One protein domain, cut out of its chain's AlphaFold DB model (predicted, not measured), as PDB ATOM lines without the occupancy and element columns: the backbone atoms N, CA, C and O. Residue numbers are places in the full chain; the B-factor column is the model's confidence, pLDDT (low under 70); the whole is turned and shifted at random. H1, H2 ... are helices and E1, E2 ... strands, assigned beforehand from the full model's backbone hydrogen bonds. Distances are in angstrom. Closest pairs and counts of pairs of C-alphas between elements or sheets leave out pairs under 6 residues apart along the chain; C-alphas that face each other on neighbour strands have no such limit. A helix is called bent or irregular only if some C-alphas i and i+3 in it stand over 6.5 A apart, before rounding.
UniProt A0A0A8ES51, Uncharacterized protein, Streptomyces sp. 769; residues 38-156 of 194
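What this domain is: This is residues 38 to 156 of the 194 residues of an uncharacterized protein of Streptomyces sp. 769 (UniProt A0A0A8ES51). A twisted five-stranded sheet has the long helix H3 packed along one face, over E4 and E5, while residues 95 to 106 and H2 make an arm reaching past one end of this body. The 119 printed residues have three named helices and five named strands, in the order H1 E1 E2 E3 E4 H2 E5 H3. The antiparallel sheet runs E1 E2 E3 E4 E5; the class is mixed, in two layers, a sheet with H3 on one face. The whole is only just loose, close to compact, with a radius of gyration of the C-alphas of 16.7 A, and spans 61 by 27 by 21 A.

How they stand to each other: H1, residues 45 to 48, only grazes the sheet. E1, 57 to 59, E2, 67 to 71, E3, 77 to 82, and E4, 88 to 94, form a meander, three successive antiparallel hairpins; N 57 and O 71 are 2.8 A apart, N 68 and O 80 2.9 A, N 79 and O 92 2.9 A, within hydrogen-bond range. H2, residues 107 to 119, is not on the sheet. Edge strand E5, 126 to 132, is antiparallel to E4, with N 91 and O 129 at 2.8 A. H3, residues 136 to 154, has a height over the sheet of 8.9 A and runs along the strands, at 22 degrees to E4 on the local plane; their closest C-alphas, Ile 93 and Leu 151, are 5.9 A apart. H1 and H3 only just touch, with 3 pairs of C-alphas within 8 A, H3 by residues 139 to 143 alone; the closest, Ile 48 and Arg 140, are 4.8 A apart. H2 and H3 are apart. O i to N i+4 pairs are within range in 8 of 9 for H2 and 11 of 15 for H3; H1 is too short for one.

Where its parts are: H1 begins at C-alpha 45 (147.476, 240.997, 146.010). E4 measures 19.8 A, E5 19.7 A, H2 18.7 A. H3, 26.0 A, ends at C-alpha 154 (167.291, 229.661, 144.300); it is irregular, with C-alphas 137 and 140 at 7.2 A.

The domain as a whole: The farthest C-alphas, His 39 and Ala 107, are 60.6 A apart. The printed part has no cut; the link E4 to H2 is long. Mean pLDDT of the printed part is 79.8, with 24 residues under 70, among them 38 to 43 and 99 to 105.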
ATOM      1  N   GLN A  38     140.478 246.814 133.704       52.06
ATOM      2  CA  GLN A  38     141.192 247.618 134.710       52.06
ATOM      3  C   GLN A  38     140.590 247.528 136.122       52.06
ATOM      4  O   GLN A  38     141.349 247.437 137.083       52.06
ATOM      5  N   HIS A  39     139.266 247.475 136.274       48.75
ATOM      6  CA  HIS A  39     138.616 247.280 137.578       48.75
ATOM      7  C   HIS A  39     138.803 245.859 138.127       48.75
ATOM      8  O   HIS A  39     138.917 245.671 139.336       48.75
ATOM      9  N   ARG A  40     138.926 244.840 137.263       50.88
ATOM     10  CA  ARG A  40     139.309 243.483 137.693       50.88
ATOM     11  C   ARG A  40     140.742 243.395 138.235       50.88
ATOM     12  O   ARG A  40     141.065 242.391 138.871       50.88
ATOM     13  N   LEU A  41     141.579 244.407 137.992       52.09
ATOM     14  CA  LEU A  41     142.987 244.487 138.411       52.09
ATOM     15  C   LEU A  41     143.206 245.204 139.743       52.09
ATOM     16  O   LEU A  41     144.332 245.222 140.235       52.09
ATOM     17  N   GLU A  42     142.146 245.727 140.355       56.31
ATOM     18  CA  GLU A  42     142.154 246.196 141.744       56.31
ATOM     19  C   GLU A  42     141.896 245.058 142.740       56.31
ATOM     20  O   GLU A  42     141.548 245.299 143.891       56.31
ATOM     21  N   GLN A  43     142.050 243.794 142.326       61.84
ATOM     22  CA  GLN A  43     142.036 242.714 143.303       61.84
ATOM     23  C   GLN A  43     143.271 242.846 144.200       61.84
ATOM     24  O   GLN A  43     144.393 242.889 143.679       61.84
ATOM     25  N   PRO A  44     143.092 242.894 145.530       71.88
ATOM     26  CA  PRO A  44     144.213 242.989 146.447       71.88
ATOM     27  C   PRO A  44     145.141 241.794 146.219       71.88
ATOM     28  O   PRO A  44     144.681 240.664 146.022       71.88
ATOM     29  N   LEU A  45     146.457 242.027 146.260       78.44
ATOM     30  CA  LEU A  45     147.476 240.997 146.010       78.44
ATOM     31  C   LEU A  45     147.255 239.764 146.901       78.44
ATOM     32  O   LEU A  45     147.502 238.639 146.477       78.44
ATOM     33  N   ASN A  46     146.678 239.973 148.085       77.06
ATOM     34  CA  ASN A  46     146.258 238.941 149.028       77.06
ATOM     35  C   ASN A  46     145.366 237.838 148.432       77.06
ATOM     36  O   ASN A  46     145.430 236.709 148.911       77.06
ATOM     37  N   HIS A  47     144.554 238.121 147.409       77.12
ATOM     38  CA  HIS A  47     143.662 237.125 146.796       77.12
ATOM     39  C   HIS A  47     144.371 236.215 145.786       77.12
ATOM     40  O   HIS A  47     143.914 235.104 145.513       77.12
ATOM     41  N   ILE A  48     145.484 236.682 145.220       79.69
ATOM     42  CA  ILE A  48     146.258 235.957 144.205       79.69
ATOM     43  C   ILE A  48     147.607 235.461 144.731       79.69
ATOM     44  O   ILE A  48     148.263 234.667 144.056       79.69
ATOM     45  N   ALA A  49     148.018 235.908 145.920       83.50
ATOM     46  CA  ALA A  49     149.239 235.472 146.569       83.50
ATOM     47  C   ALA A  49     149.207 233.948 146.818       83.50
ATOM     48  O   ALA A  49     148.159 233.384 147.152       83.50
ATOM     49  N   PRO A  50     150.337 233.250 146.622       85.31
ATOM     50  CA  PRO A  50     150.391 231.804 146.783       85.31
ATOM     51  C   PRO A  50     150.195 231.392 148.247       85.31
ATOM     52  O   PRO A  50     150.588 232.100 149.172       85.31
ATOM     53  N   HIS A  51     149.604 230.220 148.470       86.12
ATOM     54  CA  HIS A  51     149.595 229.616 149.801       86.12
ATOM     55  C   HIS A  51     150.916 228.873 149.986       86.12
ATOM     56  O   HIS A  51     151.190 227.911 149.260       86.12
ATOM     57  N   LEU A  52     151.747 229.352 150.909       87.00
ATOM     58  CA  LEU A  52     152.983 228.676 151.276       87.00
ATOM     59  C   LEU A  52     152.731 227.866 152.540       87.00
ATOM     60  O   LEU A  52     152.235 228.395 153.529       87.00
ATOM     61  N   GLU A  53     153.063 226.581 152.478       87.19
ATOM     62  CA  GLU A  53     152.983 225.703 153.639       87.19
ATOM     63  C   GLU A  53     154.026 226.110 154.696       87.19
ATOM     64  O   GLU A  53     155.084 226.660 154.344       87.19
ATOM     65  N   PRO A  54     153.782 225.798 155.982       87.62
ATOM     66  CA  PRO A  54     154.801 225.902 157.017       87.62
ATOM     67  C   PRO A  54     156.136 225.278 156.559       87.62
ATOM     68  O   PRO A  54     156.137 224.247 155.881       87.62
ATOM     69  N   PRO A  55     157.288 225.879 156.904       89.12
ATOM     70  CA  PRO A  55     157.477 226.919 157.920       89.12
ATOM     71  C   PRO A  55     157.334 228.366 157.410       89.12
ATOM     72  O   PRO A  55     157.719 229.290 158.120       89.12
ATOM     73  N   TRP A  56     156.828 228.590 156.193       90.44
ATOM     74  CA  TRP A  56     156.596 229.948 155.702       90.44
ATOM     75  C   TRP A  56     155.378 230.562 156.388       90.44
ATOM     76  O   TRP A  56     154.260 230.072 156.247       90.44
ATOM     77  N   ALA A  57     155.593 231.654 157.111       90.31
ATOM     78  CA  ALA A  57     154.538 232.462 157.692       90.31
ATOM     79  C   ALA A  57     154.309 233.687 156.811       90.31
ATOM     80  O   ALA A  57     155.261 234.355 156.405       90.31
ATOM     81  N   LYS A  58     153.049 233.987 156.497       89.50
ATOM     82  CA  LYS A  58     152.708 235.256 155.860       89.50
ATOM     83  C   LYS A  58     152.883 236.371 156.888       89.50
ATOM     84  O   LYS A  58     152.387 236.258 158.003       89.50
ATOM     85  N   GLU A  59     153.602 237.419 156.517       86.38
ATOM     86  CA  GLU A  59     153.747 238.595 157.363       86.38
ATOM     87  C   GLU A  59     152.479 239.446 157.239       86.38
ATOM     88  O   GLU A  59     152.120 239.885 156.142       86.38
ATOM     89  N   ASP A  60     151.791 239.666 158.360       71.19
ATOM     90  CA  ASP A  60     150.688 240.622 158.445       71.19
ATOM     91  C   ASP A  60     151.268 242.035 158.564       71.19
ATOM     92  O   ASP A  60     151.298 242.650 159.629       71.19
ATOM     93  N   THR A  61     151.799 242.546 157.458       62.44
ATOM     94  CA  THR A  61     152.192 243.949 157.358       62.44
ATOM     95  C   THR A  61     150.997 244.812 156.971       62.44
ATOM     96  O   THR A  61     150.298 244.510 156.001       62.44
ATOM     97  N   ASP A  62     150.848 245.961 157.641       61.47
ATOM     98  CA  ASP A  62     150.008 247.107 157.226       61.47
ATOM     99  C   ASP A  62     150.625 247.823 156.003       61.47
ATOM    100  O   ASP A  62     150.830 249.034 155.926       61.47
ATOM    101  N   THR A  63     151.087 247.015 155.055       58.03
ATOM    102  CA  THR A  63     151.580 247.452 153.761       58.03
ATOM    103  C   THR A  63     150.391 247.683 152.838       58.03
ATOM    104  O   THR A  63     149.379 246.994 152.966       58.03
ATOM    105  N   PRO A  64     150.508 248.594 151.854       63.81
ATOM    106  CA  PRO A  64     149.456 248.784 150.862       63.81
ATOM    107  C   PRO A  64     149.080 247.439 150.233       63.81
ATOM    108  O   PRO A  64     149.962 246.605 150.022       63.81
ATOM    109  N   GLU A  65     147.809 247.266 149.851       70.69
ATOM    110  CA  GLU A  65     147.198 246.034 149.295       70.69
ATOM    111  C   GLU A  65     147.929 245.405 148.083       70.69
ATOM    112  O   GLU A  65     147.526 244.374 147.544       70.69
ATOM    113  N   ARG A  66     149.014 246.037 147.631       78.75
ATOM    114  CA  ARG A  66     149.868 245.691 146.498       78.75
ATOM    115  C   ARG A  66     151.162 244.972 146.878       78.75
ATOM    116  O   ARG A  66     151.919 244.662 145.961       78.75
ATOM    117  N   THR A  67     151.431 244.719 148.161       86.38
ATOM    118  CA  THR A  67     152.618 243.975 148.616       86.38
ATOM    119  C   THR A  67     152.221 242.835 149.551       86.38
ATOM    120  O   THR A  67     151.298 242.960 150.349       86.38
ATOM    121  N   THR A  68     152.905 241.699 149.441       89.31
ATOM    122  CA  THR A  68     152.740 240.552 150.338       89.31
ATOM    123  C   THR A  68     154.100 239.946 150.618       89.31
ATOM    124  O   THR A  68     154.858 239.692 149.682       89.31
ATOM    125  N   ASN A  69     154.381 239.685 151.889       91.31
ATOM    126  CA  ASN A  69     155.641 239.117 152.336       91.31
ATOM    127  C   ASN A  69     155.405 237.800 153.079       91.31
ATOM    128  O   ASN A  69     154.385 237.610 153.742       91.31
ATOM    129  N   TYR A  70     156.369 236.895 152.960       91.88
ATOM    130  CA  TYR A  70     156.439 235.650 153.707       91.88
ATOM    131  C   TYR A  70     157.809 235.541 154.346       91.88
ATOM    132  O   TYR A  70     158.827 235.786 153.695       91.88
ATOM    133  N   THR A  71     157.840 235.114 155.596       92.31
ATOM    134  CA  THR A  71     159.057 234.924 156.371       92.31
ATOM    135  C   THR A  71     159.183 233.472 156.804       92.31
ATOM    136  O   THR A  71     158.202 232.741 156.945       92.31
ATOM    137  N   ARG A  72     160.424 233.033 156.977       91.56
ATOM    138  CA  ARG A  72     160.783 231.725 157.524       91.56
ATOM    139  C   ARG A  72     161.594 231.938 158.810       91.56
ATOM    140  O   ARG A  72     162.324 232.932 158.864       91.56
ATOM    141  N   PRO A  73     161.538 231.043 159.815       86.69
ATOM    142  CA  PRO A  73     162.301 231.188 161.062       86.69
ATOM    143  C   PRO A  73     163.815 231.359 160.871       86.69
ATOM    144  O   PRO A  73     164.469 232.017 161.668       86.69
ATOM    145  N   GLU A  74     164.363 230.826 159.783       85.06
ATOM    146  CA  GLU A  74     165.779 230.907 159.400       85.06
ATOM    147  C   GLU A  74     166.150 232.265 158.753       85.06
ATOM    148  O   GLU A  74     167.239 232.457 158.208       85.06
ATOM    149  N   GLY A  75     165.219 233.225 158.757       85.44
ATOM    150  CA  GLY A  75     165.401 234.580 158.236       85.44
ATOM    151  C   GLY A  75     165.275 234.702 156.717       85.44
ATOM    152  O   GLY A  75     165.596 235.748 156.152       85.44
ATOM    153  N   HIS A  76     164.822 233.651 156.027       90.06
ATOM    154  CA  HIS A  76     164.470 233.744 154.612       90.06
ATOM    155  C   HIS A  76     163.201 234.573 154.427       90.06
ATOM    156  O   HIS A  76     162.255 234.454 155.203       90.06
ATOM    157  N   HIS A  77     163.165 235.367 153.360       92.31
ATOM    158  CA  HIS A  77     162.032 236.236 153.060       92.31
ATOM    159  C   HIS A  77     161.621 236.109 151.595       92.31
ATOM    160  O   HIS A  77     162.466 236.248 150.715       92.31
ATOM    161  N   ILE A  78     160.335 235.913 151.316       92.75
ATOM    162  CA  ILE A  78     159.753 236.011 149.973       92.75
ATOM    163  C   ILE A  78     158.865 237.244 149.932       92.75
ATOM    164  O   ILE A  78     157.997 237.396 150.779       92.75
ATOM    165  N   GLY A  79     159.051 238.094 148.930       92.00
ATOM    166  CA  GLY A  79     158.179 239.239 148.700       92.00
ATOM    167  C   GLY A  79     157.514 239.180 147.335       92.00
ATOM    168  O   GLY A  79     158.088 238.693 146.357       92.00
ATOM    169  N   LEU A  80     156.293 239.692 147.277       91.00
ATOM    170  CA  LEU A  80     155.523 239.899 146.063       91.00
ATOM    171  C   LEU A  80     155.039 241.341 146.028       91.00
ATOM    172  O   LEU A  80     154.591 241.876 147.041       91.00
ATOM    173  N   ARG A  81     155.092 241.957 144.850       89.69
ATOM    174  CA  ARG A  81     154.629 243.322 144.617       89.69
ATOM    175  C   ARG A  81     153.912 243.435 143.281       89.69
ATOM    176  O   ARG A  81     154.489 243.127 142.238       89.69
ATOM    177  N   LEU A  82     152.686 243.945 143.311       86.19
ATOM    178  CA  LEU A  82     151.925 244.309 142.120       86.19
ATOM    179  C   LEU A  82     152.407 245.667 141.589       86.19
ATOM    180  O   LEU A  82     152.417 246.663 142.318       86.19
ATOM    181  N   GLN A  83     152.815 245.716 140.320       85.00
ATOM    182  CA  GLN A  83     153.257 246.954 139.678       85.00
ATOM    183  C   GLN A  83     152.055 247.822 139.259       85.00
ATOM    184  O   GLN A  83     151.009 247.297 138.878       85.00
ATOM    185  N   PRO A  84     152.151 249.161 139.332       73.19
ATOM    186  CA  PRO A  84     151.086 250.043 138.864       73.19
ATOM    187  C   PRO A  84     150.873 249.950 137.348       73.19
ATOM    188  O   PRO A  84     151.832 249.968 136.587       73.19
ATOM    189  N   GLY A  85     149.611 249.925 136.912       64.88
ATOM    190  CA  GLY A  85     149.237 250.100 135.504       64.88
ATOM    191  C   GLY A  85     149.384 248.867 134.609       64.88
ATOM    192  O   GLY A  85     148.851 248.880 133.503       64.88
ATOM    193  N   GLU A  86     150.026 247.796 135.077       62.41
ATOM    194  CA  GLU A  86     150.224 246.568 134.304       62.41
ATOM    195  C   GLU A  86     149.993 245.319 135.167       62.41
ATOM    196  O   GLU A  86     150.213 245.324 136.376       62.41
ATOM    197  N   LEU A  87     149.571 244.218 134.532       75.19
ATOM    198  CA  LEU A  87     149.440 242.874 135.117       75.19
ATOM    199  C   LEU A  87     150.820 242.231 135.368       75.19
ATOM    200  O   LEU A  87     151.116 241.114 134.926       75.19
ATOM    201  N   ILE A  88     151.695 242.978 136.031       84.50
ATOM    202  CA  ILE A  88     153.062 242.591 136.331       84.50
ATOM    203  C   ILE A  88     153.201 242.444 137.835       84.50
ATOM    204  O   ILE A  88     152.970 243.377 138.605       84.50
ATOM    205  N   ILE A  89     153.638 241.261 138.241       87.25
ATOM    206  CA  ILE A  89     153.923 240.942 139.630       87.25
ATOM    207  C   ILE A  89     155.412 240.682 139.735       87.25
ATOM    208  O   ILE A  89     155.947 239.729 139.166       87.25
ATOM    209  N   GLN A  90     156.085 241.567 140.459       90.12
ATOM    210  CA  GLN A  90     157.468 241.370 140.838       90.12
ATOM    211  C   GLN A  90     157.498 240.452 142.053       90.12
ATOM    212  O   GLN A  90     156.814 240.695 143.041       90.12
ATOM    213  N   THR A  91     158.311 239.410 141.985       90.81
ATOM    214  CA  THR A  91     158.503 238.453 143.071       90.81
ATOM    215  C   THR A  91     159.985 238.327 143.374       90.81
ATOM    216  O   THR A  91     160.827 238.466 142.482       90.81
ATOM    217  N   TRP A  92     160.329 238.119 144.636       93.19
ATOM    218  CA  TRP A  92     161.712 237.919 145.036       93.19
ATOM    219  C   TRP A  92     161.824 237.032 146.257       93.19
ATOM    220  O   TRP A  92     160.890 236.911 147.044       93.19
ATOM    221  N   ILE A  93     162.998 236.441 146.419       92.00
ATOM    222  CA  ILE A  93     163.390 235.723 147.622       92.00
ATOM    223  C   ILE A  93     164.734 236.245 148.102       92.00
ATOM    224  O   ILE A  93     165.644 236.433 147.300       92.00
ATOM    225  N   THR A  94     164.858 236.471 149.399       91.25
ATOM    226  CA  THR A  94     166.073 236.914 150.073       91.25
ATOM    227  C   THR A  94     166.574 235.788 150.962       91.25
ATOM    228  O   THR A  94     165.814 235.207 151.742       91.25
ATOM    229  N   ALA A  95     167.858 235.457 150.838       89.44
ATOM    230  CA  ALA A  95     168.493 234.486 151.717       89.44
ATOM    231  C   ALA A  95     168.708 235.090 153.115       89.44
ATOM    232  O   ALA A  95     169.299 236.164 153.232       89.44
ATOM    233  N   GLY A  96     168.248 234.389 154.153       86.12
ATOM    234  CA  GLY A  96     168.520 234.726 155.544       86.12
ATOM    235  C   GLY A  96     169.976 234.459 155.941       86.12
ATOM    236  O   GLY A  96     170.755 233.949 155.126       86.12
ATOM    237  N   PRO A  97     170.357 234.818 157.178       81.50
ATOM    238  CA  PRO A  97     171.681 234.526 157.725       81.50
ATOM    239  C   PRO A  97     171.924 233.019 157.863       81.50
ATOM    240  O   PRO A  97     173.038 232.555 157.615       81.50
ATOM    241  N   ASP A  98     170.872 232.257 158.166       72.25
ATOM    242  CA  ASP A  98     170.956 230.838 158.494       72.25
ATOM    243  C   ASP A  98     170.676 229.970 157.269       72.25
ATOM    244  O   ASP A  98     169.622 229.363 157.089       72.25
ATOM    245  N   LEU A  99     171.668 229.906 156.386       68.19
ATOM    246  CA  LEU A  99     171.678 228.932 155.301       68.19
ATOM    247  C   LEU A  99     172.093 227.555 155.845       68.19
ATOM    248  O   LEU A  99     173.080 227.480 156.576       68.19
ATOM    249  N   PRO A 100     171.427 226.446 155.449       68.19
ATOM    250  CA  PRO A 100     171.809 225.118 155.922       68.19
ATOM    251  C   PRO A 100     173.296 224.840 155.640       68.19
ATOM    252  O   PRO A 100     173.753 225.166 154.537       68.19
ATOM    253  N   PRO A 101     174.060 224.284 156.594       65.44
ATOM    254  CA  PRO A 101     175.489 224.046 156.426       65.44
ATOM    255  C   PRO A 101     175.742 223.035 155.302       65.44
ATOM    256  O   PRO A 101     174.955 222.112 155.097       65.44
ATOM    257  N   ILE A 102     176.838 223.207 154.562       64.44
ATOM    258  CA  ILE A 102     177.274 222.209 153.577       64.44
ATOM    259  C   ILE A 102     178.094 221.149 154.325       64.44
ATOM    260  O   ILE A 102     178.948 221.539 155.127       64.44
ATOM    261  N   PRO A 103     177.844 219.840 154.122       61.75
ATOM    262  CA  PRO A 103     178.620 218.792 154.777       61.75
ATOM    263  C   PRO A 103     180.117 218.955 154.481       61.75
ATOM    264  O   PRO A 103     180.514 219.165 153.337       61.75
ATOM    265  N   ALA A 104     180.942 218.894 155.526       60.16
ATOM    266  CA  ALA A 104     182.390 218.962 155.394       60.16
ATOM    267  C   ALA A 104     182.933 217.592 154.980       60.16
ATOM    268  O   ALA A 104     182.685 216.606 155.670       60.16
ATOM    269  N   GLY A 105     183.695 217.549 153.889       64.06
ATOM    270  CA  GLY A 105     184.318 216.323 153.407       64.06
ATOM    271  C   GLY A 105     185.816 216.454 153.116       64.06
ATOM    272  O   GLY A 105     186.451 217.487 153.369       64.06
ATOM    273  N   THR A 106     186.378 215.364 152.603       75.44
ATOM    274  CA  THR A 106     187.732 215.182 152.063       75.44
ATOM    275  C   THR A 106     188.119 216.243 151.014       75.44
ATOM    276  O   THR A 106     187.327 217.097 150.630       75.44
ATOM    277  N   ALA A 107     189.379 216.263 150.564       69.00
ATOM    278  CA  ALA A 107     189.885 217.316 149.671       69.00
ATOM    279  C   ALA A 107     189.094 217.461 148.351       69.00
ATOM    280  O   ALA A 107     188.944 218.581 147.862       69.00
ATOM    281  N   GLU A 108     188.549 216.365 147.821       66.19
ATOM    282  CA  GLU A 108     187.657 216.359 146.651       66.19
ATOM    283  C   GLU A 108     186.270 216.914 147.013       66.19
ATOM    284  O   GLU A 108     185.775 217.830 146.356       66.19
ATOM    285  N   GLU A 109     185.713 216.509 148.156       69.25
ATOM    286  CA  GLU A 109     184.456 217.056 148.684       69.25
ATOM    287  C   GLU A 109     184.552 218.555 149.025       69.25
ATOM    288  O   GLU A 109     183.539 219.255 149.012       69.25
ATOM    289  N   LYS A 110     185.748 219.109 149.278       71.19
ATOM    290  CA  LYS A 110     185.942 220.562 149.456       71.19
ATOM    291  C   LYS A 110     185.729 221.347 148.163       71.19
ATOM    292  O   LYS A 110     185.232 222.475 148.228       71.19
ATOM    293  N   ALA A 111     186.101 220.791 147.009       73.00
ATOM    294  CA  ALA A 111     185.864 221.432 145.717       73.00
ATOM    295  C   ALA A 111     184.362 221.476 145.409       73.00
ATOM    296  O   ALA A 111     183.836 222.542 145.079       73.00
ATOM    297  N   ASP A 112     183.664 220.366 145.648       68.75
ATOM    298  CA  ASP A 112     182.208 220.277 145.512       68.75
ATOM    299  C   ASP A 112     181.486 221.175 146.520       68.75
ATOM    300  O   ASP A 112     180.546 221.887 146.172       68.75
ATOM    301  N   THR A 113     181.990 221.250 147.752       69.75
ATOM    302  CA  THR A 113     181.480 222.153 148.792       69.75
ATOM    303  C   THR A 113     181.631 223.618 148.396       69.75
ATOM    304  O   THR A 113     180.724 224.425 148.613       69.75
ATOM    305  N   LYS A 114     182.764 223.997 147.793       70.75
ATOM    306  CA  LYS A 114     182.982 225.358 147.294       70.75
ATOM    307  C   LYS A 114     182.056 225.669 146.118       70.75
ATOM    308  O   LYS A 114     181.420 226.720 146.125       70.75
ATOM    309  N   ALA A 115     181.932 224.751 145.162       72.50
ATOM    310  CA  ALA A 115     181.018 224.892 144.032       72.50
ATOM    311  C   ALA A 115     179.558 225.030 144.498       72.50
ATOM    312  O   ALA A 115     178.834 225.899 144.012       72.50
ATOM    313  N   ALA A 116     179.149 224.242 145.494       70.12
ATOM    314  CA  ALA A 116     177.838 224.334 146.120       70.12
ATOM    315  C   ALA A 116     177.641 225.673 146.852       70.12
ATOM    316  O   ALA A 116     176.599 226.302 146.700       70.12
ATOM    317  N   ASN A 117     178.639 226.175 147.585       72.19
ATOM    318  CA  ASN A 117     178.569 227.504 148.207       72.19
ATOM    319  C   ASN A 117     178.431 228.634 147.175       72.19
ATOM    320  O   ASN A 117     177.641 229.557 147.371       72.19
ATOM    321  N   ASP A 118     179.162 228.563 146.064       72.19
ATOM    322  CA  ASP A 118     179.084 229.569 145.001       72.19
ATOM    323  C   ASP A 118     177.731 229.529 144.270       72.19
ATOM    324  O   ASP A 118     177.161 230.581 143.933       72.19
ATOM    325  N   ALA A 119     177.176 228.326 144.094       70.56
ATOM    326  CA  ALA A 119     175.859 228.107 143.513       70.56
ATOM    327  C   ALA A 119     174.721 228.676 144.377       70.56
ATOM    328  O   ALA A 119     173.686 229.042 143.830       70.56
ATOM    329  N   ARG A 120     174.901 228.833 145.692       78.88
ATOM    330  CA  ARG A 120     173.855 229.292 146.624       78.88
ATOM    331  C   ARG A 120     173.703 230.799 146.692       78.88
ATOM    332  O   ARG A 120     174.673 231.552 146.571       78.88
ATOM    333  N   LEU A 121     172.477 231.270 146.928       82.81
ATOM    334  CA  LEU A 121     172.214 232.677 147.244       82.81
ATOM    335  C   LEU A 121     172.914 233.045 148.555       82.81
ATOM    336  O   LEU A 121     172.709 232.394 149.569       82.81
ATOM    337  N   ARG A 122     173.784 234.066 148.519       83.50
ATOM    338  CA  ARG A 122     174.516 234.513 149.715       83.50
ATOM    339  C   ARG A 122     173.543 235.177 150.699       83.50
ATOM    340  O   ARG A 122     172.615 235.832 150.219       83.50
ATOM    341  N   PRO A 123     173.776 235.098 152.020       86.00
ATOM    342  CA  PRO A 123     172.957 235.800 153.005       86.00
ATOM    343  C   PRO A 123     172.771 237.281 152.663       86.00
ATOM    344  O   PRO A 123     173.702 237.945 152.194       86.00
ATOM    345  N   GLY A 124     171.551 237.783 152.835       84.12
ATOM    346  CA  GLY A 124     171.154 239.153 152.500       84.12
ATOM    347  C   GLY A 124     171.068 239.457 151.000       84.12
ATOM    348  O   GLY A 124     170.739 240.581 150.627       84.12
ATOM    349  N   ARG A 125     171.362 238.498 150.111       88.62
ATOM    350  CA  ARG A 125     171.142 238.660 148.667       88.62
ATOM    351  C   ARG A 125     169.763 238.168 148.277       88.62
ATOM    352  O   ARG A 125     169.248 237.211 148.853       88.62
ATOM    353  N   SER A 126     169.220 238.815 147.252       89.69
ATOM    354  CA  SER A 126     167.904 238.507 146.712       89.69
ATOM    355  C   SER A 126     167.994 237.985 145.285       89.69
ATOM    356  O   SER A 126     168.856 238.397 144.504       89.69
ATOM    357  N   TRP A 127     167.089 237.076 144.947       89.94
ATOM    358  CA  TRP A 127     166.824 236.633 143.587       89.94
ATOM    359  C   TRP A 127     165.431 237.096 143.177       89.94
ATOM    360  O   TRP A 127     164.494 236.970 143.962       89.94
ATOM    361  N   HIS A 128     165.299 237.633 141.966       90.94
ATOM    362  CA  HIS A 128     164.061 238.236 141.477       90.94
ATOM    363  C   HIS A 128     163.507 237.464 140.280       90.94
ATOM    364  O   HIS A 128     164.258 237.015 139.414       90.94
ATOM    365  N   ALA A 129     162.184 237.378 140.208       89.31
ATOM    366  CA  ALA A 129     161.442 236.891 139.057       89.31
ATOM    367  C   ALA A 129     160.210 237.773 138.823       89.31
ATOM    368  O   ALA A 129     159.631 238.325 139.762       89.31
ATOM    369  N   THR A 130     159.796 237.885 137.567       89.50
ATOM    370  CA  THR A 130     158.640 238.695 137.178       89.50
ATOM    371  C   THR A 130     157.606 237.807 136.509       89.50
ATOM    372  O   THR A 130     157.936 237.047 135.598       89.50
ATOM    373  N   VAL A 131     156.355 237.922 136.946       87.19
ATOM    374  CA  VAL A 131     155.203 237.278 136.312       87.19
ATOM    375  C   VAL A 131     154.401 238.344 135.593       87.19
ATOM    376  O   VAL A 131     153.889 239.269 136.220       87.19
ATOM    377  N   THR A 132     154.284 238.194 134.279       86.44
ATOM    378  CA  THR A 132     153.419 239.022 133.439       86.44
ATOM    379  C   THR A 132     152.297 238.147 132.909       86.44
ATOM    380  O   THR A 132     152.547 237.076 132.359       86.44
ATOM    381  N   THR A 133     151.057 238.592 133.050       78.31
ATOM    382  CA  THR A 133     149.884 237.862 132.554       78.31
ATOM    383  C   THR A 133     148.912 238.817 131.879       78.31
ATOM    384  O   THR A 133     148.940 240.014 132.116       78.31
ATOM    385  N   ARG A 134     148.065 238.311 130.986       76.62
ATOM    386  CA  ARG A 134     146.893 239.043 130.471       76.62
ATOM    387  C   ARG A 134     145.586 238.453 130.998       76.62
ATOM    388  O   ARG A 134     144.512 238.961 130.711       76.62
ATOM    389  N   HIS A 135     145.683 237.367 131.759       78.00
ATOM    390  CA  HIS A 135     144.557 236.566 132.206       78.00
ATOM    391  C   HIS A 135     144.603 236.450 133.733       78.00
ATOM    392  O   HIS A 135     145.321 235.588 134.255       78.00
ATOM    393  N   PRO A 136     143.870 237.312 134.463       73.75
ATOM    394  CA  PRO A 136     143.954 237.389 135.919       73.75
ATOM    395  C   PRO A 136     143.595 236.065 136.610       73.75
ATOM    396  O   PRO A 136     144.155 235.751 137.657       73.75
ATOM    397  N   GLN A 137     142.735 235.241 136.000       79.06
ATOM    398  CA  GLN A 137     142.347 233.934 136.541       79.06
ATOM    399  C   GLN A 137     143.493 232.906 136.618       79.06
ATOM    400  O   GLN A 137     143.451 232.021 137.467       79.06
ATOM    401  N   HIS A 138     144.533 233.020 135.783       81.44
ATOM    402  CA  HIS A 138     145.676 232.090 135.794       81.44
ATOM    403  C   HIS A 138     146.853 232.599 136.637       81.44
ATOM    404  O   HIS A 138     147.812 231.866 136.884       81.44
ATOM    405  N   THR A 139     146.785 233.846 137.109       83.44
ATOM    406  CA  THR A 139     147.873 234.522 137.822       83.44
ATOM    407  C   THR A 139     148.309 233.771 139.072       83.44
ATOM    408  O   THR A 139     149.505 233.602 139.287       83.44
ATOM    409  N   ARG A 140     147.362 233.272 139.874       86.12
ATOM    410  CA  ARG A 140     147.674 232.542 141.111       86.12
ATOM    411  C   ARG A 140     148.495 231.277 140.843       86.12
ATOM    412  O   ARG A 140     149.489 231.048 141.520       86.12
ATOM    413  N   GLY A 141     148.108 230.487 139.839       86.62
ATOM    414  CA  GLY A 141     148.842 229.275 139.459       86.62
ATOM    415  C   GLY A 141     150.243 229.585 138.926       86.62
ATOM    416  O   GLY A 141     151.203 228.899 139.266       86.62
ATOM    417  N   LEU A 142     150.383 230.668 138.153       86.88
ATOM    418  CA  LEU A 142     151.686 231.141 137.681       86.88
ATOM    419  C   LEU A 142     152.595 231.592 138.824       86.88
ATOM    420  O   LEU A 142     153.776 231.248 138.836       86.88
ATOM    421  N   LEU A 143     152.054 232.341 139.785       88.00
ATOM    422  CA  LEU A 143     152.796 232.766 140.966       88.00
ATOM    423  C   LEU A 143     153.247 231.572 141.802       88.00
ATOM    424  O   LEU A 143     154.418 231.505 142.164       88.00
ATOM    425  N   ASP A 144     152.356 230.616 142.058       89.00
ATOM    426  CA  ASP A 144     152.691 229.408 142.812       89.00
ATOM    427  C   ASP A 144     153.813 228.612 142.126       89.00
ATOM    428  O   ASP A 144     154.815 228.266 142.755       89.00
ATOM    429  N   ALA A 145     153.719 228.431 140.806       88.50
ATOM    430  CA  ALA A 145     154.754 227.766 140.024       88.50
ATOM    431  C   ALA A 145     156.101 228.505 140.076       88.50
ATOM    432  O   ALA A 145     157.142 227.864 140.221       88.50
ATOM    433  N   VAL A 146     156.119 229.838 139.983       90.31
ATOM    434  CA  VAL A 146     157.363 230.624 140.073       90.31
ATOM    435  C   VAL A 146     157.977 230.531 141.463       90.31
ATOM    436  O   VAL A 146     159.184 230.308 141.584       90.31
ATOM    437  N   VAL A 147     157.170 230.651 142.515       89.75
ATOM    438  CA  VAL A 147     157.680 230.568 143.885       89.75
ATOM    439  C   VAL A 147     158.266 229.182 144.160       89.75
ATOM    440  O   VAL A 147     159.409 229.085 144.612       89.75
ATOM    441  N   ARG A 148     157.535 228.115 143.828       88.81
ATOM    442  CA  ARG A 148     157.941 226.731 144.116       88.81
ATOM    443  C   ARG A 148     159.085 226.239 143.238       88.81
ATOM    444  O   ARG A 148     159.998 225.598 143.747       88.81
ATOM    445  N   ASN A 149     159.061 226.546 141.943       88.25
ATOM    446  CA  ASN A 149     160.010 225.966 140.989       88.25
ATOM    447  C   ASN A 149     161.229 226.853 140.728       88.25
ATOM    448  O   ASN A 149     162.219 226.364 140.190       88.25
ATOM    449  N   GLN A 150     161.176 228.146 141.071       87.44
ATOM    450  CA  GLN A 150     162.276 229.075 140.795       87.44
ATOM    451  C   GLN A 150     162.800 229.770 142.048       87.44
ATOM    452  O   GLN A 150     164.003 229.716 142.294       87.44
ATOM    453  N   LEU A 151     161.939 230.409 142.847       88.88
ATOM    454  CA  LEU A 151     162.407 231.202 143.988       88.88
ATOM    455  C   LEU A 151     162.931 230.326 145.127       88.88
ATOM    456  O   LEU A 151     164.092 230.456 145.498       88.88
ATOM    457  N   ILE A 152     162.123 229.410 145.663       89.06
ATOM    458  CA  ILE A 152     162.548 228.554 146.782       89.06
ATOM    459  C   ILE A 152     163.827 227.765 146.431       89.06
ATOM    460  O   ILE A 152     164.776 227.802 147.220       89.06
ATOM    461  N   PRO A 153     163.940 227.140 145.239       87.62
ATOM    462  CA  PRO A 153     165.170 226.469 144.830       87.62
ATOM    463  C   PRO A 153     166.384 227.399 144.710       87.62
ATOM    464  O   PRO A 153     167.506 226.940 144.924       87.62
ATOM    465  N   ALA A 154     166.195 228.698 144.435       86.12
ATOM    466  CA  ALA A 154     167.291 229.661 144.300       86.12
ATOM    467  C   ALA A 154     168.092 229.874 145.596       86.12
ATOM    468  O   ALA A 154     169.249 230.294 145.527       86.12
ATOM    469  N   LEU A 155     167.530 229.543 146.766       84.62
ATOM    470  CA  LEU A 155     168.280 229.526 148.030       84.62
ATOM    471  C   LEU A 155     169.430 228.509 148.004       84.62
ATOM    472  O   LEU A 155     170.487 228.743 148.594       84.62
ATOM    473  N   THR A 156     169.235 227.399 147.292       81.44
ATOM    474  CA  THR A 156     170.194 226.291 147.212       81.44
ATOM    475  C   THR A 156     170.971 226.301 145.897       81.44
ATOM    476  O   THR A 156     172.163 226.025 145.885       81.44
TER     477      THR A 156